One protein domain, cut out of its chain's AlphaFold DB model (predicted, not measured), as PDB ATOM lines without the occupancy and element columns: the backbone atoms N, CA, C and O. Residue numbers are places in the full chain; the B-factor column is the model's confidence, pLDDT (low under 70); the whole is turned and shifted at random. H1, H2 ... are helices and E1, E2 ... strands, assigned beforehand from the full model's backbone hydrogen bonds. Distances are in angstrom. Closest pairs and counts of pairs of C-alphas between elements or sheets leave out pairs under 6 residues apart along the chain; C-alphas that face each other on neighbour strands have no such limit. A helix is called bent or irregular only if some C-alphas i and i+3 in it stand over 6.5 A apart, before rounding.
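AT A GLANCE: This is residues 3 to 218 of the 219 residues of an uncharacterized protein of Cryobacterium sp. TMT1-23-1 (UniProt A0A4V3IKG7). A twisted, curled sheet of antiparallel strands wraps round one long bent helix, H1, which runs along its concave side; H2 and H3 pack on the second arm of that helix, H1b. The long strands E1 and E5 run side by side in the middle of the sheet, the E2-E3 hairpin beside E5 and the E6-E7 hairpin beside E1. The 216 printed residues include seven named strands and three named helices, in the order E1 E2 E3 E4 E5 H1 E6 E7 H2 H3, class mixed. The whole is compact, with a radius of gyration of the C-alphas of 18.1 A, but elongated, spanning 58 by 36 by 31 A.

IN THESE COORDINATES: E1, residues 3 to 18, begins at C-alpha 3 (-35.858, -29.342, -18.007), bends by 102 degrees at residue 14 and measures 33.2 A. E2 is residues 25 to 30, E3 33 to 38 and E4 61 to 63. E5, residues 77 to 93, measures 40.0 A and bends by 87 degrees at residue 90. H1, residues 103 to 134, was assigned as one helix by its hydrogen bonds but is bent, C-alphas 115 and 118 being 6.6 A apart; its arms are H1a, 103 to 115, and H1b, 118 to 134, 24.1 A long. E6 is residues 149 to 158, E7 164 to 168 and H2 185 to 196. H3, residues 203 to 216, measures 20.2 A and ends at C-alpha 216 (-19.969, -43.570, -58.819).

HOW THE PARTS SIT: The sheet is branched, and E5 has three neighbours: E1 on one side, E3 and E4 on the other. Within hydrogen-bond range are N 8 and O 85 of E1 and E5, 2.9 A, N 36 and O 86 of E3 and E5, 2.8 A, and N 62 and O 79 of the E4-E5 hairpin, 3.0 A. So are N 28 and O 35 of E2 and E3, 2.9 A, N 7 and O 155 of E1 and E6, 2.8 A, and N 154 and O 168 of E6 and E7, 2.8 A. H1a and H1b are on the same face, and the sheet curls round H1b; the closest C-alphas of E5 and H1b, Val 85 and Ala 120, are 5.9 A apart. H2 is on the sheet at a height of 6.5 A. H1b and H2 touch at a steep tilt of 48 degrees, opposite ways, closest at C-alphas 130 and 191, 6.1 A. H3 is not on the sheet; its residues 205 to 209 touch H1b, about perpendicular at 73 degrees, closest at C-alphas 206 and 133, 5.0 A. In H1a, H1b, H2 and H3 every O i to N i+4 pair is within hydrogen-bond range.

THE WHOLE: The C-alphas farthest apart, those of Pro 71 and Glu 104, are 60.7 A apart. The printed part has no cut. The links E3 to E4, E4 to E5, H1 to E6 and E7 to H2 are long. Mean pLDDT of the printed part is 71.9; 80 residues are under 70, among them 42 to 78 and 160 to 182.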
ATOM      1  N   ASP A   3     -36.888 -29.479 -16.983       79.69
ATOM      2  CA  ASP A   3     -35.858 -29.342 -18.007       79.69
ATOM      3  C   ASP A   3     -36.430 -29.603 -19.405       79.69
ATOM      4  O   ASP A   3     -37.262 -30.497 -19.607       79.69
ATOM      5  N   ALA A   4     -35.954 -28.835 -20.383       80.69
ATOM      6  CA  ALA A   4     -36.278 -29.039 -21.784       80.69
ATOM      7  C   ALA A   4     -35.089 -29.621 -22.557       80.69
ATOM      8  O   ALA A   4     -33.933 -29.610 -22.118       80.69
ATOM      9  N   ILE A   5     -35.401 -30.181 -23.720       85.50
ATOM     10  CA  ILE A   5     -34.425 -30.629 -24.704       85.50
ATOM     11  C   ILE A   5     -34.754 -30.000 -26.051       85.50
ATOM     12  O   ILE A   5     -35.918 -29.908 -26.449       85.50
ATOM     13  N   PHE A   6     -33.715 -29.575 -26.761       85.25
ATOM     14  CA  PHE A   6     -33.811 -29.225 -28.166       85.25
ATOM     15  C   PHE A   6     -33.489 -30.461 -29.002       85.25
ATOM     16  O   PHE A   6     -32.411 -31.037 -28.882       85.25
ATOM     17  N   ARG A   7     -34.430 -30.874 -29.843       85.44
ATOM     18  CA  ARG A   7     -34.365 -32.063 -30.687       85.44
ATOM     19  C   ARG A   7     -34.322 -31.657 -32.153       85.44
ATOM     20  O   ARG A   7     -35.191 -30.928 -32.631       85.44
ATOM     21  N   MET A   8     -33.368 -32.198 -32.897       85.75
ATOM     22  CA  MET A   8     -33.243 -31.962 -34.332       85.75
ATOM     23  C   MET A   8     -32.952 -33.272 -35.059       85.75
ATOM     24  O   MET A   8     -32.093 -34.045 -34.648       85.75
ATOM     25  N   ARG A   9     -33.686 -33.531 -36.142       82.38
ATOM     26  CA  ARG A   9     -33.539 -34.739 -36.962       82.38
ATOM     27  C   ARG A   9     -32.787 -34.389 -38.237       82.38
ATOM     28  O   ARG A   9     -33.034 -33.336 -38.829       82.38
ATOM     29  N   PHE A  10     -31.901 -35.271 -38.673       83.00
ATOM     30  CA  PHE A  10     -31.046 -35.064 -39.837       83.00
ATOM     31  C   PHE A  10     -31.183 -36.214 -40.826       83.00
ATOM     32  O   PHE A  10     -31.292 -37.377 -40.442       83.00
ATOM     33  N   ILE A  11     -31.161 -35.870 -42.112       80.31
ATOM     34  CA  ILE A  11     -31.193 -36.824 -43.216       80.31
ATOM     35  C   ILE A  11     -29.805 -37.431 -43.384       80.31
ATOM     36  O   ILE A  11     -28.810 -36.712 -43.506       80.31
ATOM     37  N   VAL A  12     -29.756 -38.755 -43.490       78.81
ATOM     38  CA  VAL A  12     -28.585 -39.482 -43.974       78.81
ATOM     39  C   VAL A  12     -28.997 -40.339 -45.181       78.81
ATOM     40  O   VAL A  12     -30.028 -41.011 -45.123       78.81
ATOM     41  N   PRO A  13     -28.265 -40.311 -46.313       71.31
ATOM     42  CA  PRO A  13     -28.679 -41.016 -47.529       71.31
ATOM     43  C   PRO A  13     -28.500 -42.540 -47.411       71.31
ATOM     44  O   PRO A  13     -27.615 -43.102 -48.040       71.31
ATOM     45  N   GLN A  14     -29.328 -43.220 -46.612       70.75
ATOM     46  CA  GLN A  14     -29.255 -44.671 -46.374       70.75
ATOM     47  C   GLN A  14     -27.867 -45.143 -46.008       70.75
ATOM     48  O   GLN A  14     -27.203 -45.868 -46.755       70.75
ATOM     49  N   LEU A  15     -27.457 -44.719 -44.823       77.75
ATOM     50  CA  LEU A  15     -26.328 -45.341 -44.173       77.75
ATOM     51  C   LEU A  15     -26.718 -46.774 -43.814       77.75
ATOM     52  O   LEU A  15     -27.687 -47.013 -43.101       77.75
ATOM     53  N   TRP A  16     -25.955 -47.736 -44.299       76.06
ATOM     54  CA  TRP A  16     -26.128 -49.129 -43.935       76.06
ATOM     55  C   TRP A  16     -25.460 -49.369 -42.588       76.06
ATOM     56  O   TRP A  16     -24.269 -49.090 -42.423       76.06
ATOM     57  N   ILE A  17     -26.232 -49.899 -41.643       74.31
ATOM     58  CA  ILE A  17     -25.789 -50.218 -40.285       74.31
ATOM     59  C   ILE A  17     -26.150 -51.660 -39.922       74.31
ATOM     60  O   ILE A  17     -27.104 -52.235 -40.460       74.31
ATOM     61  N   GLY A  18     -25.381 -52.261 -39.020       72.25
ATOM     62  CA  GLY A  18     -25.755 -53.517 -38.378       72.25
ATOM     63  C   GLY A  18     -26.964 -53.352 -37.451       72.25
ATOM     64  O   GLY A  18     -27.241 -52.262 -36.952       72.25
ATOM     65  N   LEU A  19     -27.711 -54.440 -37.227       72.31
ATOM     66  CA  LEU A  19     -28.845 -54.435 -36.285       72.31
ATOM     67  C   LEU A  19     -28.433 -54.140 -34.834       72.31
ATOM     68  O   LEU A  19     -29.267 -53.739 -34.036       72.31
ATOM     69  N   ASP A  20     -27.165 -54.343 -34.493       76.12
ATOM     70  CA  ASP A  20     -26.561 -54.003 -33.204       76.12
ATOM     71  C   ASP A  20     -26.472 -52.489 -32.954       76.12
ATOM     72  O   ASP A  20     -26.458 -52.068 -31.802       76.12
ATOM     73  N   ALA A  21     -26.460 -51.674 -34.013       79.75
ATOM     74  CA  ALA A  21     -26.476 -50.215 -33.918       79.75
ATOM     75  C   ALA A  21     -27.898 -49.617 -33.892       79.75
ATOM     76  O   ALA A  21     -28.069 -48.422 -33.651       79.75
ATOM     77  N   VAL A  22     -28.936 -50.419 -34.149       78.38
ATOM     78  CA  VAL A  22     -30.334 -49.960 -34.119       78.38
ATOM     79  C   VAL A  22     -30.713 -49.566 -32.690       78.38
ATOM     80  O   VAL A  22     -30.523 -50.333 -31.749       78.38
ATOM     81  N   GLY A  23     -31.252 -48.358 -32.520       77.25
ATOM     82  CA  GLY A  23     -31.609 -47.800 -31.215       77.25
ATOM     83  C   GLY A  23     -30.420 -47.359 -30.357       77.25
ATOM     84  O   GLY A  23     -30.622 -47.036 -29.186       77.25
ATOM     85  N   ALA A  24     -29.193 -47.364 -30.892       87.19
ATOM     86  CA  ALA A  24     -28.020 -46.903 -30.158       87.19
ATOM     87  C   ALA A  24     -28.107 -45.398 -29.863       87.19
ATOM     88  O   ALA A  24     -28.564 -44.610 -30.692       87.19
ATOM     89  N   ASN A  25     -27.644 -45.004 -28.677       90.12
ATOM     90  CA  ASN A  25     -27.611 -43.612 -28.238       90.12
ATOM     91  C   ASN A  25     -26.205 -43.298 -27.738       90.12
ATOM     92  O   ASN A  25     -25.684 -44.001 -26.872       90.12
ATOM     93  N   PHE A  26     -25.616 -42.235 -28.269       92.44
ATOM     94  CA  PHE A  26     -24.252 -41.828 -27.959       92.44
ATOM     95  C   PHE A  26     -24.277 -40.468 -27.283       92.44
ATOM     96  O   PHE A  26     -24.760 -39.495 -27.862       92.44
ATOM     97  N   GLU A  27     -23.775 -40.404 -26.056       93.31
ATOM     98  CA  GLU A  27     -23.781 -39.196 -25.236       93.31
ATOM     99  C   GLU A  27     -22.390 -38.559 -25.210       93.31
ATOM    100  O   GLU A  27     -21.387 -39.243 -25.016       93.31
ATOM    101  N   LEU A  28     -22.331 -37.242 -25.394       93.50
ATOM    102  CA  LEU A  28     -21.102 -36.462 -25.317       93.50
ATOM    103  C   LEU A  28     -21.347 -35.093 -24.672       93.50
ATOM    104  O   LEU A  28     -22.469 -34.586 -24.635       93.50
ATOM    105  N   ASN A  29     -20.273 -34.466 -24.197       91.62
ATOM    106  CA  ASN A  29     -20.310 -33.084 -23.733       91.62
ATOM    107  C   ASN A  29     -19.791 -32.146 -24.830       91.62
ATOM    108  O   ASN A  29     -18.694 -32.347 -25.353       91.62
ATOM    109  N   TRP A  30     -20.554 -31.104 -25.156       89.75
ATOM    110  CA  TRP A  30     -20.171 -30.094 -26.133       89.75
ATOM    111  C   TRP A  30     -20.307 -28.688 -25.548       89.75
ATOM    112  O   TRP A  30     -21.410 -28.178 -25.382       89.75
ATOM    113  N   ASP A  31     -19.169 -28.059 -25.238       86.44
ATOM    114  CA  ASP A  31     -19.091 -26.717 -24.634       86.44
ATOM    115  C   ASP A  31     -19.934 -26.581 -23.353       86.44
ATOM    116  O   ASP A  31     -20.513 -25.533 -23.077       86.44
ATOM    117  N   GLY A  32     -20.000 -27.650 -22.552       83.56
ATOM    118  CA  GLY A  32     -20.780 -27.699 -21.314       83.56
ATOM    119  C   GLY A  32     -22.217 -28.191 -21.492       83.56
ATOM    120  O   GLY A  32     -22.840 -28.541 -20.491       83.56
ATOM    121  N   SER A  33     -22.721 -28.296 -22.724       88.56
ATOM    122  CA  SER A  33     -24.038 -28.868 -23.020       88.56
ATOM    123  C   SER A  33     -23.953 -30.381 -23.169       88.56
ATOM    124  O   SER A  33     -23.054 -30.896 -23.838       88.56
ATOM    125  N   LEU A  34     -24.906 -31.108 -22.584       92.00
ATOM    126  CA  LEU A  34     -25.037 -32.537 -22.840       92.00
ATOM    127  C   LEU A  34     -25.745 -32.747 -24.179       92.00
ATOM    128  O   LEU A  34     -26.841 -32.224 -24.401       92.00
ATOM    129  N   VAL A  35     -25.107 -33.495 -25.071       93.88
ATOM    130  CA  VAL A  35     -25.613 -33.790 -26.411       93.88
ATOM    131  C   VAL A  35     -25.732 -35.298 -26.569       93.88
ATOM    132  O   VAL A  35     -24.838 -36.038 -26.163       93.88
ATOM    133  N   ARG A  36     -26.825 -35.757 -27.181       93.75
ATOM    134  CA  ARG A  36     -26.997 -37.160 -27.569       93.75
ATOM    135  C   ARG A  36     -27.233 -37.273 -29.062       93.75
ATOM    136  O   ARG A  36     -28.030 -36.512 -29.608       93.75
ATOM    137  N   VAL A  37     -26.551 -38.217 -29.697       92.88
ATOM    138  CA  VAL A  37     -26.820 -38.669 -31.063       92.88
ATOM    139  C   VAL A  37     -27.568 -39.991 -30.961       92.88
ATOM    140  O   VAL A  37     -27.026 -40.972 -30.453       92.88
ATOM    141  N   ASN A  38     -28.812 -40.007 -31.424       89.69
ATOM    142  CA  ASN A  38     -29.723 -41.132 -31.280       89.69
ATOM    143  C   ASN A  38     -29.990 -41.755 -32.651       89.69
ATOM    144  O   ASN A  38     -30.386 -41.072 -33.606       89.69
ATOM    145  N   LEU A  39     -29.795 -43.068 -32.737       85.88
ATOM    146  CA  LEU A  39     -30.214 -43.877 -33.869       85.88
ATOM    147  C   LEU A  39     -31.638 -44.407 -33.616       85.88
ATOM    148  O   LEU A  39     -31.999 -44.702 -32.477       85.88
ATOM    149  N   PRO A  40     -32.472 -44.521 -34.659       77.00
ATOM    150  CA  PRO A  40     -33.836 -45.031 -34.543       77.00
ATOM    151  C   PRO A  40     -33.840 -46.489 -34.080       77.00
ATOM    152  O   PRO A  40     -32.963 -47.262 -34.466       77.00
ATOM    153  N   SER A  41     -34.831 -46.873 -33.273       76.69
ATOM    154  CA  SER A  41     -35.012 -48.246 -32.776       76.69
ATOM    155  C   SER A  41     -35.888 -49.117 -33.682       76.69
ATOM    156  O   SER A  41     -35.820 -50.342 -33.616       76.69
ATOM    157  N   ASP A  42     -36.707 -48.501 -34.533       68.94
ATOM    158  CA  ASP A  42     -37.607 -49.153 -35.485       68.94
ATOM    159  C   ASP A  42     -37.892 -48.237 -36.695       68.94
ATOM    160  O   ASP A  42     -37.358 -47.135 -36.799       68.94
ATOM    161  N   ALA A  43     -38.704 -48.708 -37.647       62.25
ATOM    162  CA  ALA A  43     -38.995 -47.991 -38.892       62.25
ATOM    163  C   ALA A  43     -39.798 -46.692 -38.698       62.25
ATOM    164  O   ALA A  43     -39.673 -45.769 -39.506       62.25
ATOM    165  N   GLU A  44     -40.617 -46.632 -37.647       63.16
ATOM    166  CA  GLU A  44     -41.491 -45.496 -37.321       63.16
ATOM    167  C   GLU A  44     -40.854 -44.564 -36.279       63.16
ATOM    168  O   GLU A  44     -41.340 -43.470 -35.995       63.16
ATOM    169  N   SER A  45     -39.707 -44.946 -35.727       64.69
ATOM    170  CA  SER A  45     -38.924 -44.096 -34.845       64.69
ATOM    171  C   SER A  45     -38.660 -42.783 -35.571       64.69
ATOM    172  O   SER A  45     -38.258 -42.781 -36.727       64.69
ATOM    173  N   PHE A  46     -38.925 -41.646 -34.938       63.31
ATOM    174  CA  PHE A  46     -38.759 -40.320 -35.548       63.31
ATOM    175  C   PHE A  46     -39.704 -39.975 -36.721       63.31
ATOM    176  O   PHE A  46     -39.560 -38.890 -37.302       63.31
ATOM    177  N   SER A  47     -40.694 -40.813 -37.058       57.16
ATOM    178  CA  SER A  47     -41.692 -40.519 -38.093       57.16
ATOM    179  C   SER A  47     -42.849 -39.671 -37.551       57.16
ATOM    180  O   SER A  47     -43.998 -40.100 -37.553       57.16
ATOM    181  N   ASP A  48     -42.569 -38.448 -37.095       53.38
ATOM    182  CA  ASP A  48     -43.648 -37.486 -36.824       53.38
ATOM    183  C   ASP A  48     -43.892 -36.606 -38.043       53.38
ATOM    184  O   ASP A  48     -43.015 -35.842 -38.462       53.38
ATOM    185  N   LEU A  49     -45.119 -36.648 -38.555       50.41
ATOM    186  CA  LEU A  49     -45.680 -35.558 -39.340       50.41
ATOM    187  C   LEU A  49     -46.647 -34.761 -38.465       50.41
ATOM    188  O   LEU A  49     -47.509 -35.346 -37.813       50.41
ATOM    189  N   PRO A  50     -46.604 -33.422 -38.506       46.84
ATOM    190  CA  PRO A  50     -47.798 -32.641 -38.224       46.84
ATOM    191  C   PRO A  50     -48.893 -33.035 -39.228       46.84
ATOM    192  O   PRO A  50     -48.598 -33.136 -40.420       46.84
ATOM    193  N   GLU A  51     -50.150 -33.155 -38.784       44.88
ATOM    194  CA  GLU A  51     -51.331 -33.532 -39.600       44.88
ATOM    195  C   GLU A  51     -51.525 -32.715 -40.901       44.88
ATOM    196  O   GLU A  51     -52.314 -33.093 -41.759       44.88
ATOM    197  N   ASN A  52     -50.787 -31.614 -41.082       43.03
ATOM    198  CA  ASN A  52     -50.929 -30.667 -42.188       43.03
ATOM    199  C   ASN A  52     -49.750 -30.637 -43.187       43.03
ATOM    200  O   ASN A  52     -49.699 -29.727 -44.017       43.03
ATOM    201  N   TYR A  53     -48.793 -31.574 -43.136       45.00
ATOM    202  CA  TYR A  53     -47.696 -31.629 -44.118       45.00
ATOM    203  C   TYR A  53     -47.985 -32.628 -45.261       45.00
ATOM    204  O   TYR A  53     -48.234 -33.800 -44.997       45.00
ATOM    205  N   PRO A  54     -47.914 -32.211 -46.543       39.28
ATOM    206  CA  PRO A  54     -48.367 -33.014 -47.688       39.28
ATOM    207  C   PRO A  54     -47.384 -34.105 -48.161       39.28
ATOM    208  O   PRO A  54     -47.543 -34.624 -49.264       39.28
ATOM    209  N   GLN A  55     -46.354 -34.448 -47.385       52.88
ATOM    210  CA  GLN A  55     -45.412 -35.514 -47.745       52.88
ATOM    211  C   GLN A  55     -45.585 -36.693 -46.799       52.88
ATOM    212  O   GLN A  55     -45.586 -36.493 -45.593       52.88
ATOM    213  N   ASN A  56     -45.692 -37.907 -47.342       46.91
ATOM    214  CA  ASN A  56     -45.619 -39.128 -46.539       46.91
ATOM    215  C   ASN A  56     -44.271 -39.162 -45.795       46.91
ATOM    216  O   ASN A  56     -43.253 -38.807 -46.404       46.91
ATOM    217  N   PRO A  57     -44.236 -39.579 -44.516       50.12
ATOM    218  CA  PRO A  57     -42.993 -39.605 -43.770       50.12
ATOM    219  C   PRO A  57     -42.071 -40.649 -44.398       50.12
ATOM    220  O   PRO A  57     -42.522 -41.707 -44.847       50.12
ATOM    221  N   LEU A  58     -40.777 -40.343 -44.449       56.41
ATOM    222  CA  LEU A  58     -39.790 -41.362 -44.772       56.41
ATOM    223  C   LEU A  58     -39.567 -42.183 -43.496       56.41
ATOM    224  O   LEU A  58     -39.308 -41.577 -42.454       56.41
ATOM    225  N   PRO A  59     -39.662 -43.523 -43.552       49.81
ATOM    226  CA  PRO A  59     -39.270 -44.361 -42.428       49.81
ATOM    227  C   PRO A  59     -37.826 -44.044 -42.035       49.81
ATOM    228  O   PRO A  59     -36.969 -43.890 -42.911       49.81
ATOM    229  N   SER A  60     -37.543 -43.938 -40.741       57.97
ATOM    230  CA  SER A  60     -36.186 -43.661 -40.247       57.97
ATOM    231  C   SER A  60     -35.249 -44.850 -40.424       57.97
ATOM    232  O   SER A  60     -34.046 -44.665 -40.622       57.97
ATOM    233  N   LEU A  61     -35.823 -46.055 -40.417       51.84
ATOM    234  CA  LEU A  61     -35.197 -47.308 -40.804       51.84
ATOM    235  C   LEU A  61     -36.019 -47.989 -41.885       51.84
ATOM    236  O   LEU A  61     -37.242 -48.091 -41.801       51.84
ATOM    237  N   VAL A  62     -35.327 -48.546 -42.869       52.09
ATOM    238  CA  VAL A  62     -35.934 -49.444 -43.848       52.09
ATOM    239  C   VAL A  62     -35.235 -50.790 -43.743       52.09
ATOM    240  O   VAL A  62     -34.009 -50.882 -43.856       52.09
ATOM    241  N   GLY A  63     -36.019 -51.842 -43.495       52.25
ATOM    242  CA  GLY A  63     -35.518 -53.212 -43.553       52.25
ATOM    243  C   GLY A  63     -34.974 -53.494 -44.950       52.25
ATOM    244  O   GLY A  63     -35.564 -53.055 -45.937       52.25
ATOM    245  N   SER A  64     -33.865 -54.230 -45.043       50.38
ATOM    246  CA  SER A  64     -33.144 -54.454 -46.307       50.38
ATOM    247  C   SER A  64     -34.022 -54.984 -47.451       50.38
ATOM    248  O   SER A  64     -33.696 -54.746 -48.611       50.38
ATOM    249  N   GLY A  65     -35.170 -55.602 -47.140       43.69
ATOM    250  CA  GLY A  65     -36.235 -55.939 -48.085       43.69
ATOM    251  C   GLY A  65     -35.790 -56.900 -49.201       43.69
ATOM    252  O   GLY A  65     -34.612 -57.146 -49.423       43.69
ATOM    253  N   PRO A  66     -36.716 -57.497 -49.964       36.38
ATOM    254  CA  PRO A  66     -36.367 -58.292 -51.147       36.38
ATOM    255  C   PRO A  66     -35.986 -57.427 -52.370       36.38
ATOM    256  O   PRO A  66     -35.951 -57.935 -53.485       36.38
ATOM    257  N   VAL A  67     -35.759 -56.118 -52.194       37.03
ATOM    258  CA  VAL A  67     -35.690 -55.128 -53.290       37.03
ATOM    259  C   VAL A  67     -34.421 -55.272 -54.138       37.03
ATOM    260  O   VAL A  67     -34.377 -54.810 -55.276       37.03
ATOM    261  N   PHE A  68     -33.426 -56.008 -53.651       38.16
ATOM    262  CA  PHE A  68     -32.303 -56.461 -54.455       38.16
ATOM    263  C   PHE A  68     -32.288 -57.985 -54.441       38.16
ATOM    264  O   PHE A  68     -32.409 -58.605 -53.386       38.16
ATOM    265  N   ALA A  69     -32.143 -58.592 -55.618       36.69
ATOM    266  CA  ALA A  69     -31.792 -59.999 -55.755       36.69
ATOM    267  C   ALA A  69     -30.349 -60.194 -55.260       36.69
ATOM    268  O   ALA A  69     -29.438 -60.419 -56.051       36.69
ATOM    269  N   ASP A  70     -30.132 -60.007 -53.959       38.16
ATOM    270  CA  ASP A  70     -28.901 -60.362 -53.280       38.16
ATOM    271  C   ASP A  70     -28.985 -61.870 -52.972       38.16
ATOM    272  O   ASP A  70     -29.808 -62.278 -52.144       38.16
ATOM    273  N   PRO A  71     -28.198 -62.720 -53.661       42.19
ATOM    274  CA  PRO A  71     -28.204 -64.161 -53.423       42.19
ATOM    275  C   PRO A  71     -27.729 -64.543 -52.009       42.19
ATOM    276  O   PRO A  71     -27.989 -65.666 -51.589       42.19
ATOM    277  N   ASP A  72     -27.119 -63.611 -51.263       48.72
ATOM    278  CA  ASP A  72     -26.565 -63.803 -49.915       48.72
ATOM    279  C   ASP A  72     -27.284 -62.947 -48.855       48.72
ATOM    280  O   ASP A  72     -26.663 -62.483 -47.899       48.72
ATOM    281  N   ARG A  73     -28.587 -62.713 -49.057       46.34
ATOM    282  CA  ARG A  73     -29.530 -61.998 -48.177       46.34
ATOM    283  C   ARG A  73     -29.058 -61.894 -46.716       46.34
ATOM    284  O   ARG A  73     -29.179 -62.844 -45.945       46.34
ATOM    285  N   ASP A  74     -28.556 -60.722 -46.330       54.03
ATOM    286  CA  ASP A  74     -28.145 -60.473 -44.951       54.03
ATOM    287  C   ASP A  74     -29.303 -59.831 -44.173       54.03
ATOM    288  O   ASP A  74     -29.593 -58.638 -44.291       54.03
ATOM    289  N   GLU A  75     -29.995 -60.655 -43.383       55.62
ATOM    290  CA  GLU A  75     -31.084 -60.235 -42.491       55.62
ATOM    291  C   GLU A  75     -30.591 -59.375 -41.311       55.62
ATOM    292  O   GLU A  75     -31.398 -58.940 -40.494       55.62
ATOM    293  N   ARG A  76     -29.282 -59.104 -41.207       63.22
ATOM    294  CA  ARG A  76     -28.653 -58.365 -40.102       63.22
ATOM    295  C   ARG A  76     -28.275 -56.924 -40.455       63.22
ATOM    296  O   ARG A  76     -27.449 -56.332 -39.762       63.22
ATOM    297  N   THR A  77     -28.854 -56.355 -41.513       66.50
ATOM    298  CA  THR A  77     -28.580 -54.971 -41.935       66.50
ATOM    299  C   THR A  77     -29.848 -54.132 -42.024       66.50
ATOM    300  O   THR A  77     -30.842 -54.561 -42.611       66.50
ATOM    301  N   ALA A  78     -29.773 -52.901 -41.524       67.88
ATOM    302  CA  ALA A  78     -30.787 -51.871 -41.705       67.88
ATOM    303  C   ALA A  78     -30.219 -50.684 -42.497       67.88
ATOM    304  O   ALA A  78     -29.029 -50.372 -42.400       67.88
ATOM    305  N   ALA A  79     -31.071 -50.027 -43.283       70.38
ATOM    306  CA  ALA A  79     -30.742 -48.756 -43.912       70.38
ATOM    307  C   ALA A  79     -31.282 -47.611 -43.045       70.38
ATOM    308  O   ALA A  79     -32.495 -47.454 -42.903       70.38
ATOM    309  N   LEU A  80     -30.371 -46.824 -42.481       73.56
ATOM    310  CA  LEU A  80     -30.636 -45.622 -41.707       73.56
ATOM    311  C   LEU A  80     -30.911 -44.447 -42.641       73.56
ATOM    312  O   LEU A  80     -30.067 -44.101 -43.463       73.56
ATOM    313  N   VAL A  81     -32.074 -43.822 -42.505       73.62
ATOM    314  CA  VAL A  81     -32.483 -42.650 -43.299       73.62
ATOM    315  C   VAL A  81     -32.436 -41.375 -42.463       73.62
ATOM    316  O   VAL A  81     -32.151 -40.301 -42.993       73.62
ATOM    317  N   LEU A  82     -32.689 -41.492 -41.159       77.62
ATOM    318  CA  LEU A  82     -32.729 -40.378 -40.219       77.62
ATOM    319  C   LEU A  82     -31.947 -40.716 -38.954       77.62
ATOM    320  O   LEU A  82     -32.083 -41.819 -38.437       77.62
ATOM    321  N   PHE A  83     -31.214 -39.748 -38.416       84.81
ATOM    322  CA  PHE A  83     -30.728 -39.781 -37.034       84.81
ATOM    323  C   PHE A  83     -31.152 -38.505 -36.307       84.81
ATOM    324  O   PHE A  83     -31.474 -37.490 -36.932       84.81
ATOM    325  N   GLU A  84     -31.171 -38.558 -34.984       89.75
ATOM    326  CA  GLU A  84     -31.587 -37.450 -34.134       89.75
ATOM    327  C   GLU A  84     -30.411 -36.939 -33.304       89.75
ATOM    328  O   GLU A  84     -29.601 -37.717 -32.809       89.75
ATOM    329  N   VAL A  85     -30.326 -35.622 -33.135       90.81
ATOM    330  CA  VAL A  85     -29.449 -34.986 -32.154       90.81
ATOM    331  C   VAL A  85     -30.318 -34.261 -31.139       90.81
ATOM    332  O   VAL A  85     -31.123 -33.399 -31.503       90.81
ATOM    333  N   THR A  86     -30.149 -34.598 -29.864       91.81
ATOM    334  CA  THR A  86     -30.777 -33.884 -28.748       91.81
ATOM    335  C   THR A  86     -29.729 -33.109 -27.971       91.81
ATOM    336  O   THR A  86     -28.703 -33.677 -27.603       91.81
ATOM    337  N   VAL A  87     -30.001 -31.843 -27.681       91.81
ATOM    338  CA  VAL A  87     -29.160 -30.965 -26.865       91.81
ATOM    339  C   VAL A  87     -29.959 -30.564 -25.632       91.81
ATOM    340  O   VAL A  87     -31.091 -30.090 -25.749       91.81
ATOM    341  N   GLU A  88     -29.394 -30.765 -24.445       88.38
ATOM    342  CA  GLU A  88     -30.021 -30.296 -23.208       88.38
ATOM    343  C   GLU A  88     -30.016 -28.764 -23.161       88.38
ATOM    344  O   GLU A  88     -28.992 -28.131 -23.429       88.38
ATOM    345  N   THR A  89     -31.165 -28.159 -22.851       83.69
ATOM    346  CA  THR A  89     -31.250 -26.705 -22.691       83.69
ATOM    347  C   THR A  89     -30.823 -26.292 -21.287       83.69
ATOM    348  O   THR A  89     -30.863 -27.076 -20.340       83.69
ATOM    349  N   THR A  90     -30.417 -25.034 -21.134       75.44
ATOM    350  CA  THR A  90     -30.054 -24.471 -19.825       75.44
ATOM    351  C   THR A  90     -31.252 -23.907 -19.066       75.44
ATOM    352  O   THR A  90     -31.108 -23.503 -17.912       75.44
ATOM    353  N   THR A  91     -32.425 -23.855 -19.705       77.44
ATOM    354  CA  THR A  91     -33.621 -23.221 -19.152       77.44
ATOM    355  C   THR A  91     -34.721 -24.243 -18.895       77.44
ATOM    356  O   THR A  91     -35.072 -25.047 -19.758       77.44
ATOM    357  N   ALA A  92     -35.289 -24.187 -17.690       76.25
ATOM    358  CA  ALA A  92     -36.444 -24.989 -17.314       76.25
ATOM    359  C   ALA A  92     -37.747 -24.270 -17.693       76.25
ATOM    360  O   ALA A  92     -37.889 -23.064 -17.485       76.25
ATOM    361  N   PHE A  93     -38.723 -25.023 -18.194       76.00
ATOM    362  CA  PHE A  93     -40.023 -24.509 -18.625       76.00
ATOM    363  C   PHE A  93     -41.120 -24.831 -17.597       76.00
ATOM    364  O   PHE A  93     -41.024 -25.827 -16.869       76.00
ATOM    365  N   PRO A  94     -42.173 -24.001 -17.473       71.00
ATOM    366  CA  PRO A  94     -43.280 -24.266 -16.555       71.00
ATOM    367  C   PRO A  94     -44.016 -25.560 -16.930       71.00
ATOM    368  O   PRO A  94     -44.169 -25.852 -18.110       71.00
ATOM    369  N   MET A  95     -44.473 -26.317 -15.928       68.00
ATOM    370  CA  MET A  95     -45.305 -27.514 -16.105       68.00
ATOM    371  C   MET A  95     -46.508 -27.414 -15.146       68.00
ATOM    372  O   MET A  95     -46.279 -27.092 -13.973       68.00
ATOM    373  N   PRO A  96     -47.758 -27.656 -15.595       67.94
ATOM    374  CA  PRO A  96     -48.162 -28.057 -16.952       67.94
ATOM    375  C   PRO A  96     -47.893 -26.972 -18.005       67.94
ATOM    376  O   PRO A  96     -47.689 -25.805 -17.659       67.94
ATOM    377  N   LYS A  97     -47.855 -27.372 -19.283       65.62
ATOM    378  CA  LYS A  97     -47.711 -26.443 -20.406       65.62
ATOM    379  C   LYS A  97     -48.818 -25.380 -20.338       65.62
ATOM    380  O   LYS A  97     -49.984 -25.750 -20.206       65.62
ATOM    381  N   PRO A  98     -48.491 -24.078 -20.410       68.38
ATOM    382  CA  PRO A  98     -49.509 -23.037 -20.494       68.38
ATOM    383  C   PRO A  98     -50.336 -23.184 -21.776       68.38
ATOM    384  O   PRO A  98     -49.763 -23.427 -22.839       68.38
ATOM    385  N   ASP A  99     -51.654 -22.977 -21.687       67.50
ATOM    386  CA  ASP A  99     -52.554 -23.005 -22.853       67.50
ATOM    387  C   ASP A  99     -52.125 -21.983 -23.924       67.50
ATOM    388  O   ASP A  99     -52.161 -22.278 -25.118       67.50
ATOM    389  N   ASP A 100     -51.623 -20.824 -23.481       69.88
ATOM    390  CA  ASP A 100     -51.018 -19.793 -24.321       69.88
ATOM    391  C   ASP A 100     -49.580 -19.492 -23.875       69.88
ATOM    392  O   ASP A 100     -49.312 -19.097 -22.736       69.88
ATOM    393  N   LEU A 101     -48.632 -19.629 -24.806       66.94
ATOM    394  CA  LEU A 101     -47.246 -19.196 -24.618       66.94
ATOM    395  C   LEU A 101     -47.181 -17.664 -24.589       66.94
ATOM    396  O   LEU A 101     -47.372 -17.018 -25.625       66.94
ATOM    397  N   THR A 102     -46.875 -17.103 -23.415       78.56
ATOM    398  CA  THR A 102     -46.622 -15.667 -23.232       78.56
ATOM    399  C   THR A 102     -45.431 -15.203 -24.074       78.56
ATOM    400  O   THR A 102     -44.533 -15.989 -24.375       78.56
ATOM    401  N   ASP A 103     -45.382 -13.917 -24.428       77.69
ATOM    402  CA  ASP A 103     -44.264 -13.342 -25.196       77.69
ATOM    403  C   ASP A 103     -42.907 -13.536 -24.497       77.69
ATOM    404  O   ASP A 103     -41.884 -13.760 -25.146       77.69
ATOM    405  N   GLU A 104     -42.903 -13.519 -23.163       77.94
ATOM    406  CA  GLU A 104     -41.724 -13.803 -22.344       77.94
ATOM    407  C   GLU A 104     -41.255 -15.257 -22.510       77.94
ATOM    408  O   GLU A 104     -40.085 -15.496 -22.806       77.94
ATOM    409  N   LEU A 105     -42.168 -16.232 -22.414       75.62
ATOM    410  CA  LEU A 105     -41.839 -17.648 -22.613       75.62
ATOM    411  C   LEU A 105     -41.434 -17.954 -24.059       75.62
ATOM    412  O   LEU A 105     -40.558 -18.790 -24.277       75.62
ATOM    413  N   ARG A 106     -42.021 -17.261 -25.044       76.81
ATOM    414  CA  ARG A 106     -41.593 -17.339 -26.451       76.81
ATOM    415  C   ARG A 106     -40.171 -16.827 -26.628       76.81
ATOM    416  O   ARG A 106     -39.363 -17.512 -27.234       76.81
ATOM    417  N   THR A 107     -39.850 -15.677 -26.039       81.69
ATOM    418  CA  THR A 107     -38.497 -15.102 -26.092       81.69
ATOM    419  C   THR A 107     -37.467 -16.037 -25.456       81.69
ATOM    420  O   THR A 107     -36.377 -16.220 -25.995       81.69
ATOM    421  N   ILE A 108     -37.810 -16.668 -24.329       80.50
ATOM    422  CA  ILE A 108     -36.958 -17.667 -23.673       80.50
ATOM    423  C   ILE A 108     -36.749 -18.887 -24.581       80.50
ATOM    424  O   ILE A 108     -35.610 -19.293 -24.798       80.50
ATOM    425  N   ALA A 109     -37.824 -19.433 -25.158       77.44
ATOM    426  CA  ALA A 109     -37.742 -20.561 -26.085       77.44
ATOM    427  C   ALA A 109     -36.903 -20.235 -27.331       77.44
ATOM    428  O   ALA A 109     -36.071 -21.043 -27.738       77.44
ATOM    429  N   ASP A 110     -37.071 -19.045 -27.909       80.38
ATOM    430  CA  ASP A 110     -36.296 -18.599 -29.068       80.38
ATOM    431  C   ASP A 110     -34.807 -18.452 -28.734       80.38
ATOM    432  O   ASP A 110     -33.953 -18.817 -29.545       80.38
ATOM    433  N   ASN A 111     -34.470 -17.955 -27.540       83.31
ATOM    434  CA  ASN A 111     -33.083 -17.869 -27.079       83.31
ATOM    435  C   ASN A 111     -32.454 -19.257 -26.917       83.31
ATOM    436  O   ASN A 111     -31.352 -19.477 -27.423       83.31
ATOM    437  N   ASP A 112     -33.161 -20.199 -26.289       83.12
ATOM    438  CA  ASP A 112     -32.695 -21.581 -26.135       83.12
ATOM    439  C   ASP A 112     -32.497 -22.256 -27.499       83.12
ATOM    440  O   ASP A 112     -31.461 -22.879 -27.737       83.12
ATOM    441  N   ILE A 113     -33.435 -22.084 -28.436       82.88
ATOM    442  CA  ILE A 113     -33.319 -22.613 -29.805       82.88
ATOM    443  C   ILE A 113     -32.110 -22.001 -30.521       82.88
ATOM    444  O   ILE A 113     -31.327 -22.719 -31.142       82.88
ATOM    445  N   ASN A 114     -31.927 -20.683 -30.437       84.75
ATOM    446  CA  ASN A 114     -30.804 -20.008 -31.085       84.75
ATOM    447  C   ASN A 114     -29.447 -20.401 -30.483       84.75
ATOM    448  O   ASN A 114     -28.456 -20.403 -31.212       84.75
ATOM    449  N   ALA A 115     -29.401 -20.758 -29.197       86.44
ATOM    450  CA  ALA A 115     -28.197 -21.239 -28.526       86.44
ATOM    451  C   ALA A 115     -27.884 -22.713 -28.845       86.44
ATOM    452  O   ALA A 115     -26.726 -23.067 -29.056       86.44
ATOM    453  N   THR A 116     -28.903 -23.573 -28.903       88.44
ATOM    454  CA  THR A 116     -28.735 -25.033 -29.033       88.44
ATOM    455  C   THR A 116     -28.696 -25.534 -30.476       88.44
ATOM    456  O   THR A 116     -27.988 -26.501 -30.758       88.44
ATOM    457  N   ARG A 117     -29.370 -24.862 -31.420       89.44
ATOM    458  CA  ARG A 117     -29.353 -25.235 -32.847       89.44
ATOM    459  C   ARG A 117     -27.933 -25.317 -33.430       89.44
ATOM    460  O   ARG A 117     -27.627 -26.352 -34.020       89.44
ATOM    461  N   PRO A 118     -27.043 -24.318 -33.248       91.19
ATOM    462  CA  PRO A 118     -25.686 -24.397 -33.791       91.19
ATOM    463  C   PRO A 118     -24.875 -25.571 -33.226       91.19
ATOM    464  O   PRO A 118     -24.031 -26.120 -33.929       91.19
ATOM    465  N   ILE A 119     -25.140 -25.979 -31.977       92.38
ATOM    466  CA  ILE A 119     -24.496 -27.144 -31.350       92.38
ATOM    467  C   ILE A 119     -24.958 -28.428 -32.045       92.38
ATOM    468  O   ILE A 119     -24.126 -29.234 -32.461       92.38
ATOM    469  N   ALA A 120     -26.273 -28.595 -32.227       90.75
ATOM    470  CA  ALA A 120     -26.834 -29.756 -32.914       90.75
ATOM    471  C   ALA A 120     -26.316 -29.871 -34.359       90.75
ATOM    472  O   ALA A 120     -25.901 -30.949 -34.782       90.75
ATOM    473  N   GLU A 121     -26.278 -28.758 -35.098       91.81
ATOM    474  CA  GLU A 121     -25.752 -28.695 -36.468       91.81
ATOM    475  C   GLU A 121     -24.247 -28.998 -36.533       91.81
ATOM    476  O   GLU A 121     -23.806 -29.717 -37.431       91.81
ATOM    477  N   ALA A 122     -23.452 -28.496 -35.581       91.56
ATOM    478  CA  ALA A 122     -22.016 -28.763 -35.522       91.56
ATOM    479  C   ALA A 122     -21.721 -30.247 -35.255       91.56
ATOM    480  O   ALA A 122     -20.919 -30.849 -35.974       91.56
ATOM    481  N   VAL A 123     -22.408 -30.843 -34.274       93.69
ATOM    482  CA  VAL A 123     -22.271 -32.266 -33.928       93.69
ATOM    483  C   VAL A 123     -22.728 -33.146 -35.089       93.69
ATOM    484  O   VAL A 123     -21.976 -34.017 -35.521       93.69
ATOM    485  N   ALA A 124     -23.905 -32.879 -35.665       91.50
ATOM    486  CA  ALA A 124     -24.403 -33.609 -36.832       91.50
ATOM    487  C   ALA A 124     -23.458 -33.485 -38.035       91.50
ATOM    488  O   ALA A 124     -23.207 -34.463 -38.741       91.50
ATOM    489  N   GLY A 125     -22.909 -32.291 -38.264       90.50
ATOM    490  CA  GLY A 125     -21.950 -32.041 -39.331       90.50
ATOM    491  C   GLY A 125     -20.663 -32.840 -39.157       90.50
ATOM    492  O   GLY A 125     -20.212 -33.464 -40.116       90.50
ATOM    493  N   LEU A 126     -20.076 -32.844 -37.957       90.94
ATOM    494  CA  LEU A 126     -18.846 -33.589 -37.679       90.94
ATOM    495  C   LEU A 126     -19.076 -35.106 -37.740       90.94
ATOM    496  O   LEU A 126     -18.291 -35.820 -38.360       90.94
ATOM    497  N   PHE A 127     -20.198 -35.578 -37.193       91.94
ATOM    498  CA  PHE A 127     -20.615 -36.975 -37.276       91.94
ATOM    499  C   PHE A 127     -20.748 -37.453 -38.728       91.94
ATOM    500  O   PHE A 127     -20.161 -38.465 -39.107       91.94
ATOM    501  N   LEU A 128     -21.443 -36.694 -39.584       90.19
ATOM    502  CA  LEU A 128     -21.596 -37.035 -41.003       90.19
ATOM    503  C   LEU A 128     -20.269 -37.019 -41.770       90.19
ATOM    504  O   LEU A 128     -20.084 -37.840 -42.669       90.19
ATOM    505  N   ARG A 129     -19.340 -36.112 -41.438       90.06
ATOM    506  CA  ARG A 129     -18.001 -36.093 -42.052       90.06
ATOM    507  C   ARG A 129     -17.227 -37.369 -41.739       90.06
ATOM    508  O   ARG A 129     -16.694 -37.988 -42.659       90.06
ATOM    509  N   HIS A 130     -17.224 -37.787 -40.476       89.44
ATOM    510  CA  HIS A 130     -16.593 -39.038 -40.059       89.44
ATOM    511  C   HIS A 130     -17.264 -40.268 -40.656       89.44
ATOM    512  O   HIS A 130     -16.567 -41.139 -41.163       89.44
ATOM    513  N   LEU A 131     -18.598 -40.314 -40.702       87.06
ATOM    514  CA  LEU A 131     -19.326 -41.404 -41.362       87.06
ATOM    515  C   LEU A 131     -18.909 -41.576 -42.827       87.06
ATOM    516  O   LEU A 131     -18.659 -42.694 -43.274       87.06
ATOM    517  N   ARG A 132     -18.803 -40.471 -43.575       86.50
ATOM    518  CA  ARG A 132     -18.372 -40.492 -44.982       86.50
ATOM    519  C   ARG A 132     -16.930 -40.981 -45.126       86.50
ATOM    520  O   ARG A 132     -16.655 -41.776 -46.019       86.50
ATOM    521  N   ALA A 133     -16.034 -40.537 -44.244       84.38
ATOM    522  CA  ALA A 133     -14.627 -40.938 -44.253       84.38
ATOM    523  C   ALA A 133     -14.422 -42.409 -43.845       84.38
ATOM    524  O   ALA A 133     -13.598 -43.100 -44.439       84.38
ATOM    525  N   ALA A 134     -15.189 -42.901 -42.869       84.31
ATOM    526  CA  ALA A 134     -15.091 -44.260 -42.341       84.31
ATOM    527  C   ALA A 134     -15.753 -45.311 -43.246       84.31
ATOM    528  O   ALA A 134     -15.344 -46.472 -43.252       84.31
ATOM    529  N   ALA A 135     -16.753 -44.918 -44.042       77.62
ATOM    530  CA  ALA A 135     -17.457 -45.795 -44.972       77.62
ATOM    531  C   ALA A 135     -17.268 -45.366 -46.443       77.62
ATOM    532  O   ALA A 135     -18.259 -45.132 -47.136       77.62
ATOM    533  N   PRO A 136     -16.033 -45.322 -46.988       69.06
ATOM    534  CA  PRO A 136     -15.792 -44.872 -48.365       69.06
ATOM    535  C   PRO A 136     -16.479 -45.765 -49.408       69.06
ATOM    536  O   PRO A 136     -16.797 -45.325 -50.512       69.06
ATOM    537  N   ALA A 137     -16.760 -47.022 -49.050       61.19
ATOM    538  CA  ALA A 137     -17.530 -47.929 -49.887       61.19
ATOM    539  C   ALA A 137     -19.008 -47.503 -50.010       61.19
ATOM    540  O   ALA A 137     -19.644 -47.812 -51.019       61.19
ATOM    541  N   GLN A 138     -19.558 -46.784 -49.020       73.56
ATOM    542  CA  GLN A 138     -20.904 -46.191 -49.037       73.56
ATOM    543  C   GLN A 138     -20.849 -44.826 -49.725       73.56
ATOM    544  O   GLN A 138     -21.269 -43.799 -49.195       73.56
ATOM    545  N   SER A 139     -20.296 -44.810 -50.934       67.88
ATOM    546  CA  SER A 139     -19.908 -43.581 -51.623       67.88
ATOM    547  C   SER A 139     -21.074 -42.625 -51.882       67.88
ATOM    548  O   SER A 139     -20.853 -41.438 -52.063       67.88
ATOM    549  N   TRP A 140     -22.330 -43.079 -51.851       69.81
ATOM    550  CA  TRP A 140     -23.523 -42.230 -51.994       69.81
ATOM    551  C   TRP A 140     -23.874 -41.391 -50.753       69.81
ATOM    552  O   TRP A 140     -24.786 -40.570 -50.837       69.81
ATOM    553  N   LEU A 141     -23.157 -41.534 -49.630       72.06
ATOM    554  CA  LEU A 141     -23.346 -40.709 -48.422       72.06
ATOM    555  C   LEU A 141     -23.018 -39.216 -48.633       72.06
ATOM    556  O   LEU A 141     -23.309 -38.377 -47.772       72.06
ATOM    557  N   GLY A 142     -22.459 -38.875 -49.795       79.31
ATOM    558  CA  GLY A 142     -22.179 -37.512 -50.222       79.31
ATOM    559  C   GLY A 142     -20.738 -37.094 -49.965       79.31
ATOM    560  O   GLY A 142     -19.935 -37.854 -49.432       79.31
ATOM    561  N   LEU A 143     -20.432 -35.856 -50.344       81.38
ATOM    562  CA  LEU A 143     -19.121 -35.259 -50.137       81.38
ATOM    563  C   LEU A 143     -18.895 -34.916 -48.664       81.38
ATOM    564  O   LEU A 143     -19.819 -34.504 -47.958       81.38
ATOM    565  N   SER A 144     -17.646 -34.984 -48.218       80.12
ATOM    566  CA  SER A 144     -17.171 -34.527 -46.910       80.12
ATOM    567  C   SER A 144     -17.590 -33.079 -46.611       80.12
ATOM    568  O   SER A 144     -17.883 -32.730 -45.472       80.12
ATOM    569  N   THR A 145     -17.734 -32.253 -47.646       79.25
ATOM    570  CA  THR A 145     -18.131 -30.840 -47.552       79.25
ATOM    571  C   THR A 145     -19.641 -30.600 -47.493       79.25
ATOM    572  O   THR A 145     -20.064 -29.473 -47.233       79.25
ATOM    573  N   HIS A 146     -20.480 -31.618 -47.714       82.44
ATOM    574  CA  HIS A 146     -21.928 -31.444 -47.631       82.44
ATOM    575  C   HIS A 146     -22.363 -31.150 -46.192       82.44
ATOM    576  O   HIS A 146     -22.131 -31.953 -45.282       82.44
ATOM    577  N   ALA A 147     -23.049 -30.022 -46.009       79.94
ATOM    578  CA  ALA A 147     -23.667 -29.657 -44.742       79.94
ATOM    579  C   ALA A 147     -24.731 -30.693 -44.314       79.94
ATOM    580  O   ALA A 147     -25.335 -31.343 -45.175       79.94
ATOM    581  N   PRO A 148     -24.976 -30.862 -43.000       82.12
ATOM    582  CA  PRO A 148     -26.081 -31.682 -42.517       82.12
ATOM    583  C   PRO A 148     -27.420 -31.111 -43.008       82.12
ATOM    584  O   PRO A 148     -27.664 -29.909 -42.912       82.12
ATOM    585  N   ALA A 149     -28.296 -31.971 -43.531       80.69
ATOM    586  CA  ALA A 149     -29.630 -31.578 -43.983       80.69
ATOM    587  C   ALA A 149     -30.670 -31.928 -42.912       80.69
ATOM    588  O   ALA A 149     -30.799 -33.092 -42.535       80.69
ATOM    589  N   GLN A 150     -31.410 -30.933 -42.420       74.12
ATOM    590  CA  GLN A 150     -32.484 -31.143 -41.446       74.12
ATOM    591  C   GLN A 150     -33.659 -31.903 -42.083       74.12
ATOM    592  O   GLN A 150     -34.080 -31.592 -43.198       74.12
ATOM    593  N   TYR A 151     -34.228 -32.857 -41.342       65.69
ATOM    594  CA  TYR A 151     -35.500 -33.494 -41.663       65.69
ATOM    595  C   TYR A 151     -36.627 -32.954 -40.785       65.69
ATOM    596  O   TYR A 151     -36.530 -32.947 -39.557       65.69
ATOM    597  N   GLY A 152     -37.731 -32.565 -41.420       61.25
ATOM    598  CA  GLY A 152     -38.931 -32.122 -40.719       61.25
ATOM    599  C   GLY A 152     -38.683 -30.896 -39.842       61.25
ATOM    600  O   GLY A 152     -37.915 -29.999 -40.187       61.25
ATOM    601  N   ILE A 153     -39.374 -30.848 -38.709       60.16
ATOM    602  CA  ILE A 153     -39.393 -29.695 -37.813       60.16
ATOM    603  C   ILE A 153     -38.533 -30.010 -36.580       60.16
ATOM    604  O   ILE A 153     -38.817 -30.980 -35.883       60.16
ATOM    605  N   ALA A 154     -37.518 -29.189 -36.293       62.28
ATOM    606  CA  ALA A 154     -36.769 -29.235 -35.035       62.28
ATOM    607  C   ALA A 154     -37.692 -28.839 -33.880       62.28
ATOM    608  O   ALA A 154     -38.507 -27.935 -34.055       62.28
ATOM    609  N   GLN A 155     -37.599 -29.495 -32.728       74.75
ATOM    610  CA  GLN A 155     -38.575 -29.369 -31.648       74.75
ATOM    611  C   GLN A 155     -37.901 -29.000 -30.331       74.75
ATOM    612  O   GLN A 155     -36.834 -29.506 -30.006       74.75
ATOM    613  N   LEU A 156     -38.541 -28.123 -29.569       71.44
ATOM    614  CA  LEU A 156     -38.249 -27.950 -28.149       71.44
ATOM    615  C   LEU A 156     -39.298 -28.757 -27.385       71.44
ATOM    616  O   LEU A 156     -40.488 -28.583 -27.655       71.44
ATOM    617  N   GLU A 157     -38.887 -29.637 -26.479       77.12
ATOM    618  CA  GLU A 157     -39.782 -30.575 -25.786       77.12
ATOM    619  C   GLU A 157     -39.438 -30.673 -24.294       77.12
ATOM    620  O   GLU A 157     -38.281 -30.494 -23.904       77.12
ATOM    621  N   TYR A 158     -40.426 -30.980 -23.450       65.06
ATOM    622  CA  TYR A 158     -40.174 -31.313 -22.044       65.06
ATOM    623  C   TYR A 158     -39.467 -32.662 -21.940       65.06
ATOM    624  O   TYR A 158     -39.951 -33.659 -22.477       65.06
ATOM    625  N   ARG A 159     -38.369 -32.731 -21.182       71.38
ATOM    626  CA  ARG A 159     -37.584 -33.966 -21.038       71.38
ATOM    627  C   ARG A 159     -38.396 -35.128 -20.462       71.38
ATOM    628  O   ARG A 159     -38.251 -36.256 -20.913       71.38
ATOM    629  N   GLU A 160     -39.220 -34.853 -19.452       65.62
ATOM    630  CA  GLU A 160     -39.942 -35.889 -18.699       65.62
ATOM    631  C   GLU A 160     -41.131 -36.478 -19.465       65.62
ATOM    632  O   GLU A 160     -41.445 -37.655 -19.304       65.62
ATOM    633  N   THR A 161     -41.806 -35.663 -20.279       53.69
ATOM    634  CA  THR A 161     -43.072 -36.042 -20.924       53.69
ATOM    635  C   THR A 161     -42.965 -36.192 -22.439       53.69
ATOM    636  O   THR A 161     -43.876 -36.749 -23.045       53.69
ATOM    637  N   GLY A 162     -41.896 -35.685 -23.064       55.25
ATOM    638  CA  GLY A 162     -41.778 -35.588 -24.522       55.25
ATOM    639  C   GLY A 162     -42.798 -34.633 -25.151       55.25
ATOM    640  O   GLY A 162     -42.971 -34.616 -26.367       55.25
ATOM    641  N   GLU A 163     -43.521 -33.850 -24.341       65.00
ATOM    642  CA  GLU A 163     -44.544 -32.947 -24.853       65.00
ATOM    643  C   GLU A 163     -43.890 -31.759 -25.572       65.00
ATOM    644  O   GLU A 163     -43.018 -31.067 -25.035       65.00
ATOM    645  N   ARG A 164     -44.344 -31.506 -26.804       53.41
ATOM    646  CA  ARG A 164     -43.812 -30.454 -27.672       53.41
ATOM    647  C   ARG A 164     -44.162 -29.050 -27.179       53.41
ATOM    648  O   ARG A 164     -45.334 -28.685 -27.028       53.41
ATOM    649  N   ILE A 165     -43.133 -28.217 -27.059       58.72
ATOM    650  CA  ILE A 165     -43.204 -26.791 -26.726       58.72
ATOM    651  C   ILE A 165     -43.295 -25.955 -28.014       58.72
ATOM    652  O   ILE A 165     -44.248 -25.193 -28.171       58.72
ATOM    653  N   LEU A 166     -42.370 -26.130 -28.972       50.81
ATOM    654  CA  LEU A 166     -42.312 -25.362 -30.235       50.81
ATOM    655  C   LEU A 166     -41.687 -26.186 -31.382       50.81
ATOM    656  O   LEU A 166     -41.126 -27.247 -31.130       50.81
ATOM    657  N   GLY A 167     -41.760 -25.741 -32.648       41.03
ATOM    658  CA  GLY A 167     -40.844 -26.286 -33.660       41.03
ATOM    659  C   GLY A 167     -40.592 -25.445 -34.920       41.03
ATOM    660  O   GLY A 167     -41.398 -24.577 -35.245       41.03
ATOM    661  N   TYR A 168     -39.471 -25.714 -35.610       41.06
ATOM    662  CA  TYR A 168     -38.891 -24.904 -36.694       41.06
ATOM    663  C   TYR A 168     -38.328 -25.714 -37.902       41.06
ATOM    664  O   TYR A 168     -37.645 -26.713 -37.694       41.06
ATOM    665  N   GLY A 169     -38.533 -25.262 -39.155       37.53
ATOM    666  CA  GLY A 169     -37.799 -25.724 -40.367       37.53
ATOM    667  C   GLY A 169     -38.627 -26.369 -41.514       37.53
ATOM    668  O   GLY A 169     -39.769 -26.769 -41.281       37.53
ATOM    669  N   PRO A 170     -38.098 -26.430 -42.766       30.61
ATOM    670  CA  PRO A 170     -38.775 -27.011 -43.943       30.61
ATOM    671  C   PRO A 170     -38.550 -28.533 -44.127       30.61
ATOM    672  O   PRO A 170     -37.489 -29.052 -43.797       30.61
ATOM    673  N   ALA A 171     -39.523 -29.243 -44.724       33.00
ATOM    674  CA  ALA A 171     -39.471 -30.695 -44.997       33.00
ATOM    675  C   ALA A 171     -38.852 -31.054 -46.371       33.00
ATOM    676  O   ALA A 171     -39.072 -30.339 -47.350       33.00
ATOM    677  N   GLN A 172     -38.119 -32.177 -46.464       33.25
ATOM    678  CA  GLN A 172     -37.485 -32.685 -47.701       33.25
ATOM    679  C   GLN A 172     -37.543 -34.228 -47.812       33.25
ATOM    680  O   GLN A 172     -37.634 -34.909 -46.791       33.25
ATOM    681  N   SER A 173     -37.451 -34.781 -49.038       31.84
ATOM    682  CA  SER A 173     -37.453 -36.233 -49.336       31.84
ATOM    683  C   SER A 173     -36.252 -36.681 -50.201       31.84
ATOM    684  O   SER A 173     -35.725 -35.883 -50.977       31.84
ATOM    685  N   VAL A 174     -35.797 -37.942 -50.061       34.47
ATOM    686  CA  VAL A 174     -34.584 -38.510 -50.711       34.47
ATOM    687  C   VAL A 174     -34.790 -39.988 -51.136       34.47
ATOM    688  O   VAL A 174     -35.613 -40.687 -50.550       34.47
ATOM    689  N   THR A 175     -34.044 -40.473 -52.148       31.75
ATOM    690  CA  THR A 175     -34.205 -41.779 -52.857       31.75
ATOM    691  C   THR A 175     -33.040 -42.782 -52.617       31.75
ATOM    692  O   THR A 175     -31.970 -42.369 -52.180       31.75
ATOM    693  N   MET A 176     -33.227 -44.099 -52.885       36.66
ATOM    694  CA  MET A 176     -32.514 -45.235 -52.231       36.66
ATOM    695  C   MET A 176     -31.558 -46.178 -53.029       36.66
ATOM    696  O   MET A 176     -31.854 -46.418 -54.199       36.66
ATOM    697  N   ARG A 177     -30.464 -46.744 -52.411       43.00
ATOM    698  CA  ARG A 177     -29.472 -47.762 -52.949       43.00
ATOM    699  C   ARG A 177     -28.691 -48.673 -51.908       43.00
ATOM    700  O   ARG A 177     -28.515 -48.276 -50.767       43.00
ATOM    701  N   SER A 178     -28.222 -49.859 -52.394       42.44
ATOM    702  CA  SER A 178     -27.761 -51.229 -51.897       42.44
ATOM    703  C   SER A 178     -26.766 -51.525 -50.705       42.44
ATOM    704  O   SER A 178     -26.024 -50.654 -50.277       42.44
ATOM    705  N   SER A 179     -26.669 -52.813 -50.256       48.12
ATOM    706  CA  SER A 179     -26.586 -53.343 -48.860       48.12
ATOM    707  C   SER A 179     -25.372 -54.147 -48.308       48.12
ATOM    708  O   SER A 179     -25.540 -54.847 -47.308       48.12
ATOM    709  N   ARG A 180     -24.152 -54.116 -48.865       46.69
ATOM    710  CA  ARG A 180     -23.046 -55.032 -48.431       46.69
ATOM    711  C   ARG A 180     -21.880 -54.400 -47.647       46.69
ATOM    712  O   ARG A 180     -20.828 -55.011 -47.496       46.69
ATOM    713  N   ILE A 181     -22.048 -53.178 -47.156       58.22
ATOM    714  CA  ILE A 181     -20.945 -52.302 -46.706       58.22
ATOM    715  C   ILE A 181     -21.274 -51.571 -45.397       58.22
ATOM    716  O   ILE A 181     -20.903 -50.416 -45.193       58.22
ATOM    717  N   ARG A 182     -22.037 -52.244 -44.533       66.06
ATOM    718  CA  ARG A 182     -22.579 -51.679 -43.296       66.06
ATOM    719  C   ARG A 182     -21.498 -51.350 -42.268       66.06
ATOM    720  O   ARG A 182     -20.514 -52.079 -42.165       66.06
ATOM    721  N   LEU A 183     -21.737 -50.312 -41.474       72.44
ATOM    722  CA  LEU A 183     -20.989 -50.058 -40.244       72.44
ATOM    723  C   LEU A 183     -21.604 -50.866 -39.092       72.44
ATOM    724  O   LEU A 183     -22.828 -50.943 -38.982       72.44
ATOM    725  N   ASP A 184     -20.770 -51.491 -38.265       74.56
ATOM    726  CA  ASP A 184     -21.192 -52.086 -36.991       74.56
ATOM    727  C   ASP A 184     -21.242 -51.026 -35.880       74.56
ATOM    728  O   ASP A 184     -20.816 -49.881 -36.078       74.56
ATOM    729  N   VAL A 185     -21.777 -51.383 -34.707       76.81
ATOM    730  CA  VAL A 185     -21.878 -50.429 -33.593       76.81
ATOM    731  C   VAL A 185     -20.504 -49.932 -33.142       76.81
ATOM    732  O   VAL A 185     -20.354 -48.740 -32.902       76.81
ATOM    733  N   GLY A 186     -19.482 -50.797 -33.129       77.94
ATOM    734  CA  GLY A 186     -18.122 -50.436 -32.709       77.94
ATOM    735  C   GLY A 186     -17.455 -49.408 -33.627       77.94
ATOM    736  O   GLY A 186     -16.738 -48.521 -33.166       77.94
ATOM    737  N   SER A 187     -17.734 -49.465 -34.930       82.06
ATOM    738  CA  SER A 187     -17.294 -48.443 -35.885       82.06
ATOM    739  C   SER A 187     -17.967 -47.097 -35.611       82.06
ATOM    740  O   SER A 187     -17.325 -46.054 -35.716       82.06
ATOM    741  N   ILE A 188     -19.250 -47.107 -35.241       81.62
ATOM    742  CA  ILE A 188     -19.995 -45.891 -34.891       81.62
ATOM    743  C   ILE A 188     -19.523 -45.341 -33.537       81.62
ATOM    744  O   ILE A 188     -19.362 -44.132 -33.414       81.62
ATOM    745  N   GLU A 189     -19.218 -46.198 -32.561       86.44
ATOM    746  CA  GLU A 189     -18.607 -45.808 -31.281       86.44
ATOM    747  C   GLU A 189     -17.271 -45.093 -31.501       86.44
ATOM    748  O   GLU A 189     -17.093 -43.983 -31.008       86.44
ATOM    749  N   SER A 190     -16.378 -45.648 -32.330       86.19
ATOM    750  CA  SER A 190     -15.100 -44.999 -32.660       86.19
ATOM    751  C   SER A 190     -15.285 -43.640 -33.342       86.19
ATOM    752  O   SER A 190     -14.523 -42.713 -33.080       86.19
ATOM    753  N   ILE A 191     -16.292 -43.500 -34.211       89.19
ATOM    754  CA  ILE A 191     -16.645 -42.207 -34.811       89.19
ATOM    755  C   ILE A 191     -17.118 -41.233 -33.728       89.19
ATOM    756  O   ILE A 191     -16.751 -40.059 -33.745       89.19
ATOM    757  N   MET A 192     -17.943 -41.696 -32.792       91.12
ATOM    758  CA  MET A 192     -18.466 -40.862 -31.714       91.12
ATOM    759  C   MET A 192     -17.382 -40.445 -30.717       91.12
ATOM    760  O   MET A 192     -17.447 -39.320 -30.218       91.12
ATOM    761  N   ASP A 193     -16.357 -41.271 -30.500       88.75
ATOM    762  CA  ASP A 193     -15.158 -40.902 -29.741       88.75
ATOM    763  C   ASP A 193     -14.411 -39.740 -30.417       88.75
ATOM    764  O   ASP A 193     -14.105 -38.737 -29.764       88.75
ATOM    765  N   ASP A 194     -14.199 -39.809 -31.735       90.06
ATOM    766  CA  ASP A 194     -13.567 -38.730 -32.508       90.06
ATOM    767  C   ASP A 194     -14.424 -37.451 -32.523       90.06
ATOM    768  O   ASP A 194     -13.902 -36.339 -32.378       90.06
ATOM    769  N   VAL A 195     -15.752 -37.586 -32.648       88.31
ATOM    770  CA  VAL A 195     -16.704 -36.464 -32.550       88.31
ATOM    771  C   VAL A 195     -16.621 -35.821 -31.169       88.31
ATOM    772  O   VAL A 195     -16.510 -34.598 -31.071       88.31
ATOM    773  N   SER A 196     -16.623 -36.621 -30.101       88.81
ATOM    774  CA  SER A 196     -16.485 -36.137 -28.726       88.81
ATOM    775  C   SER A 196     -15.138 -35.444 -28.505       88.81
ATOM    776  O   SER A 196     -15.068 -34.430 -27.811       88.81
ATOM    777  N   ALA A 197     -14.070 -35.944 -29.130       89.88
ATOM    778  CA  ALA A 197     -12.746 -35.326 -29.118       89.88
ATOM    779  C   ALA A 197     -12.634 -34.091 -30.031       89.88
ATOM    780  O   ALA A 197     -11.613 -33.401 -30.000       89.88
ATOM    781  N   ARG A 198     -13.671 -33.788 -30.826       89.06
ATOM    782  CA  ARG A 198     -13.691 -32.717 -31.840       89.06
ATOM    783  C   ARG A 198     -12.583 -32.864 -32.875       89.06
ATOM    784  O   ARG A 198     -12.074 -31.879 -33.411       89.06
ATOM    785  N   GLN A 199     -12.189 -34.100 -33.128       92.06
ATOM    786  CA  GLN A 199     -11.192 -34.420 -34.121       92.06
ATOM    787  C   GLN A 199     -11.840 -34.329 -35.498       92.06
ATOM    788  O   GLN A 199     -12.896 -34.909 -35.720       92.06
ATOM    789  N   GLU A 200     -11.224 -33.610 -36.432       90.25
ATOM    790  CA  GLU A 200     -11.641 -33.678 -37.835       90.25
ATOM    791  C   GLU A 200     -11.153 -34.994 -38.457       90.25
ATOM    792  O   GLU A 200     -10.064 -35.467 -38.105       90.25
ATOM    793  N   PRO A 201     -11.906 -35.588 -39.402       86.56
ATOM    794  CA  PRO A 201     -11.414 -36.736 -40.143       86.56
ATOM    795  C   PRO A 201     -10.127 -36.379 -40.889       86.56
ATOM    796  O   PRO A 201      -9.899 -35.237 -41.305       86.56
ATOM    797  N   SER A 202      -9.284 -37.386 -41.101       88.81
ATOM    798  CA  SER A 202      -8.078 -37.244 -41.910       88.81
ATOM    799  C   SER A 202      -8.414 -36.665 -43.286       88.81
ATOM    800  O   SER A 202      -9.357 -37.100 -43.957       88.81
ATOM    801  N   ILE A 203      -7.603 -35.705 -43.744       84.56
ATOM    802  CA  ILE A 203      -7.737 -35.127 -45.089       84.56
ATOM    803  C   ILE A 203      -7.625 -36.230 -46.149       84.56
ATOM    804  O   ILE A 203      -8.353 -36.204 -47.135       84.56
ATOM    805  N   ALA A 204      -6.738 -37.210 -45.943       82.62
ATOM    806  CA  ALA A 204      -6.548 -38.304 -46.889       82.62
ATOM    807  C   ALA A 204      -7.808 -39.175 -47.016       82.62
ATOM    808  O   ALA A 204      -8.232 -39.460 -48.134       82.62
ATOM    809  N   ASP A 205      -8.435 -39.527 -45.891       83.50
ATOM    810  CA  ASP A 205      -9.638 -40.367 -45.872       83.50
ATOM    811  C   ASP A 205     -10.854 -39.611 -46.421       83.50
ATOM    812  O   ASP A 205     -11.636 -40.160 -47.196       83.50
ATOM    813  N   SER A 206     -10.952 -38.313 -46.118       83.19
ATOM    814  CA  SER A 206     -11.988 -37.431 -46.668       83.19
ATOM    815  C   SER A 206     -11.876 -37.301 -48.191       83.19
ATOM    816  O   SER A 206     -12.866 -37.461 -48.901       83.19
ATOM    817  N   LEU A 207     -10.664 -37.071 -48.714       82.50
ATOM    818  CA  LEU A 207     -10.420 -36.997 -50.158       82.50
ATOM    819  C   LEU A 207     -10.671 -38.335 -50.855       82.50
ATOM    820  O   LEU A 207     -11.162 -38.353 -51.983       82.50
ATOM    821  N   LEU A 208     -10.340 -39.450 -50.199       80.62
ATOM    822  CA  LEU A 208     -10.614 -40.780 -50.726       80.62
ATOM    823  C   LEU A 208     -12.125 -41.015 -50.830       80.62
ATOM    824  O   LEU A 208     -12.596 -41.398 -51.900       80.62
ATOM    825  N   ALA A 209     -12.883 -40.740 -49.768       80.44
ATOM    826  CA  ALA A 209     -14.341 -40.846 -49.769       80.44
ATOM    827  C   ALA A 209     -14.987 -39.956 -50.847       80.44
ATOM    828  O   ALA A 209     -15.848 -40.421 -51.598       80.44
ATOM    829  N   ASP A 210     -14.514 -38.715 -51.000       81.38
ATOM    830  CA  ASP A 210     -14.989 -37.786 -52.031       81.38
ATOM    831  C   ASP A 210     -14.687 -38.289 -53.449       81.38
ATOM    832  O   ASP A 210     -15.546 -38.233 -54.334       81.38
ATOM    833  N   ALA A 211     -13.488 -38.829 -53.679       77.62
ATOM    834  CA  ALA A 211     -13.119 -39.421 -54.961       77.62
ATOM    835  C   ALA A 211     -14.008 -40.626 -55.303       77.62
ATOM    836  O   ALA A 211     -14.470 -40.748 -56.442       77.62
ATOM    837  N   TRP A 212     -14.303 -41.481 -54.316       73.69
ATOM    838  CA  TRP A 212     -15.259 -42.573 -54.479       73.69
ATOM    839  C   TRP A 212     -16.645 -42.036 -54.830       73.69
ATOM    840  O   TRP A 212     -17.200 -42.479 -55.833       73.69
ATOM    841  N   HIS A 213     -17.180 -41.052 -54.101       75.69
ATOM    842  CA  HIS A 213     -18.478 -40.436 -54.409       75.69
ATOM    843  C   HIS A 213     -18.560 -39.986 -55.873       75.69
ATOM    844  O   HIS A 213     -19.430 -40.447 -56.615       75.69
ATOM    845  N   LEU A 214     -17.594 -39.178 -56.317       75.94
ATOM    846  CA  LEU A 214     -17.556 -38.610 -57.669       75.94
ATOM    847  C   LEU A 214     -17.421 -39.672 -58.773       75.94
ATOM    848  O   LEU A 214     -17.957 -39.502 -59.873       75.94
ATOM    849  N   SER A 215     -16.730 -40.778 -58.486       69.56
ATOM    850  CA  SER A 215     -16.543 -41.878 -59.438       69.56
ATOM    851  C   SER A 215     -17.821 -42.685 -59.697       69.56
ATOM    852  O   SER A 215     -18.008 -43.178 -60.807       69.56
ATOM    853  N   VAL A 216     -18.720 -42.789 -58.710       64.19
ATOM    854  CA  VAL A 216     -19.969 -43.570 -58.819       64.19
ATOM    855  C   VAL A 216     -21.149 -42.706 -59.291       64.19
ATOM    856  O   VAL A 216     -22.160 -43.231 -59.754       64.19
ATOM    857  N   THR A 217     -21.029 -41.377 -59.214       57.00
ATOM    858  CA  THR A 217     -22.048 -40.416 -59.674       57.00
ATOM    859  C   THR A 217     -21.816 -39.873 -61.089       57.00
ATOM    860  O   THR A 217     -22.604 -39.048 -61.548       57.00
ATOM    861  N   SER A 218     -20.756 -40.297 -61.783       40.56
ATOM    862  CA  SER A 218     -20.513 -39.916 -63.184       40.56
ATOM    863  C   SER A 218     -21.438 -40.711 -64.134       40.56
ATOM    864  O   SER A 218     -21.611 -41.910 -63.908       40.56
TER     865      SER A 218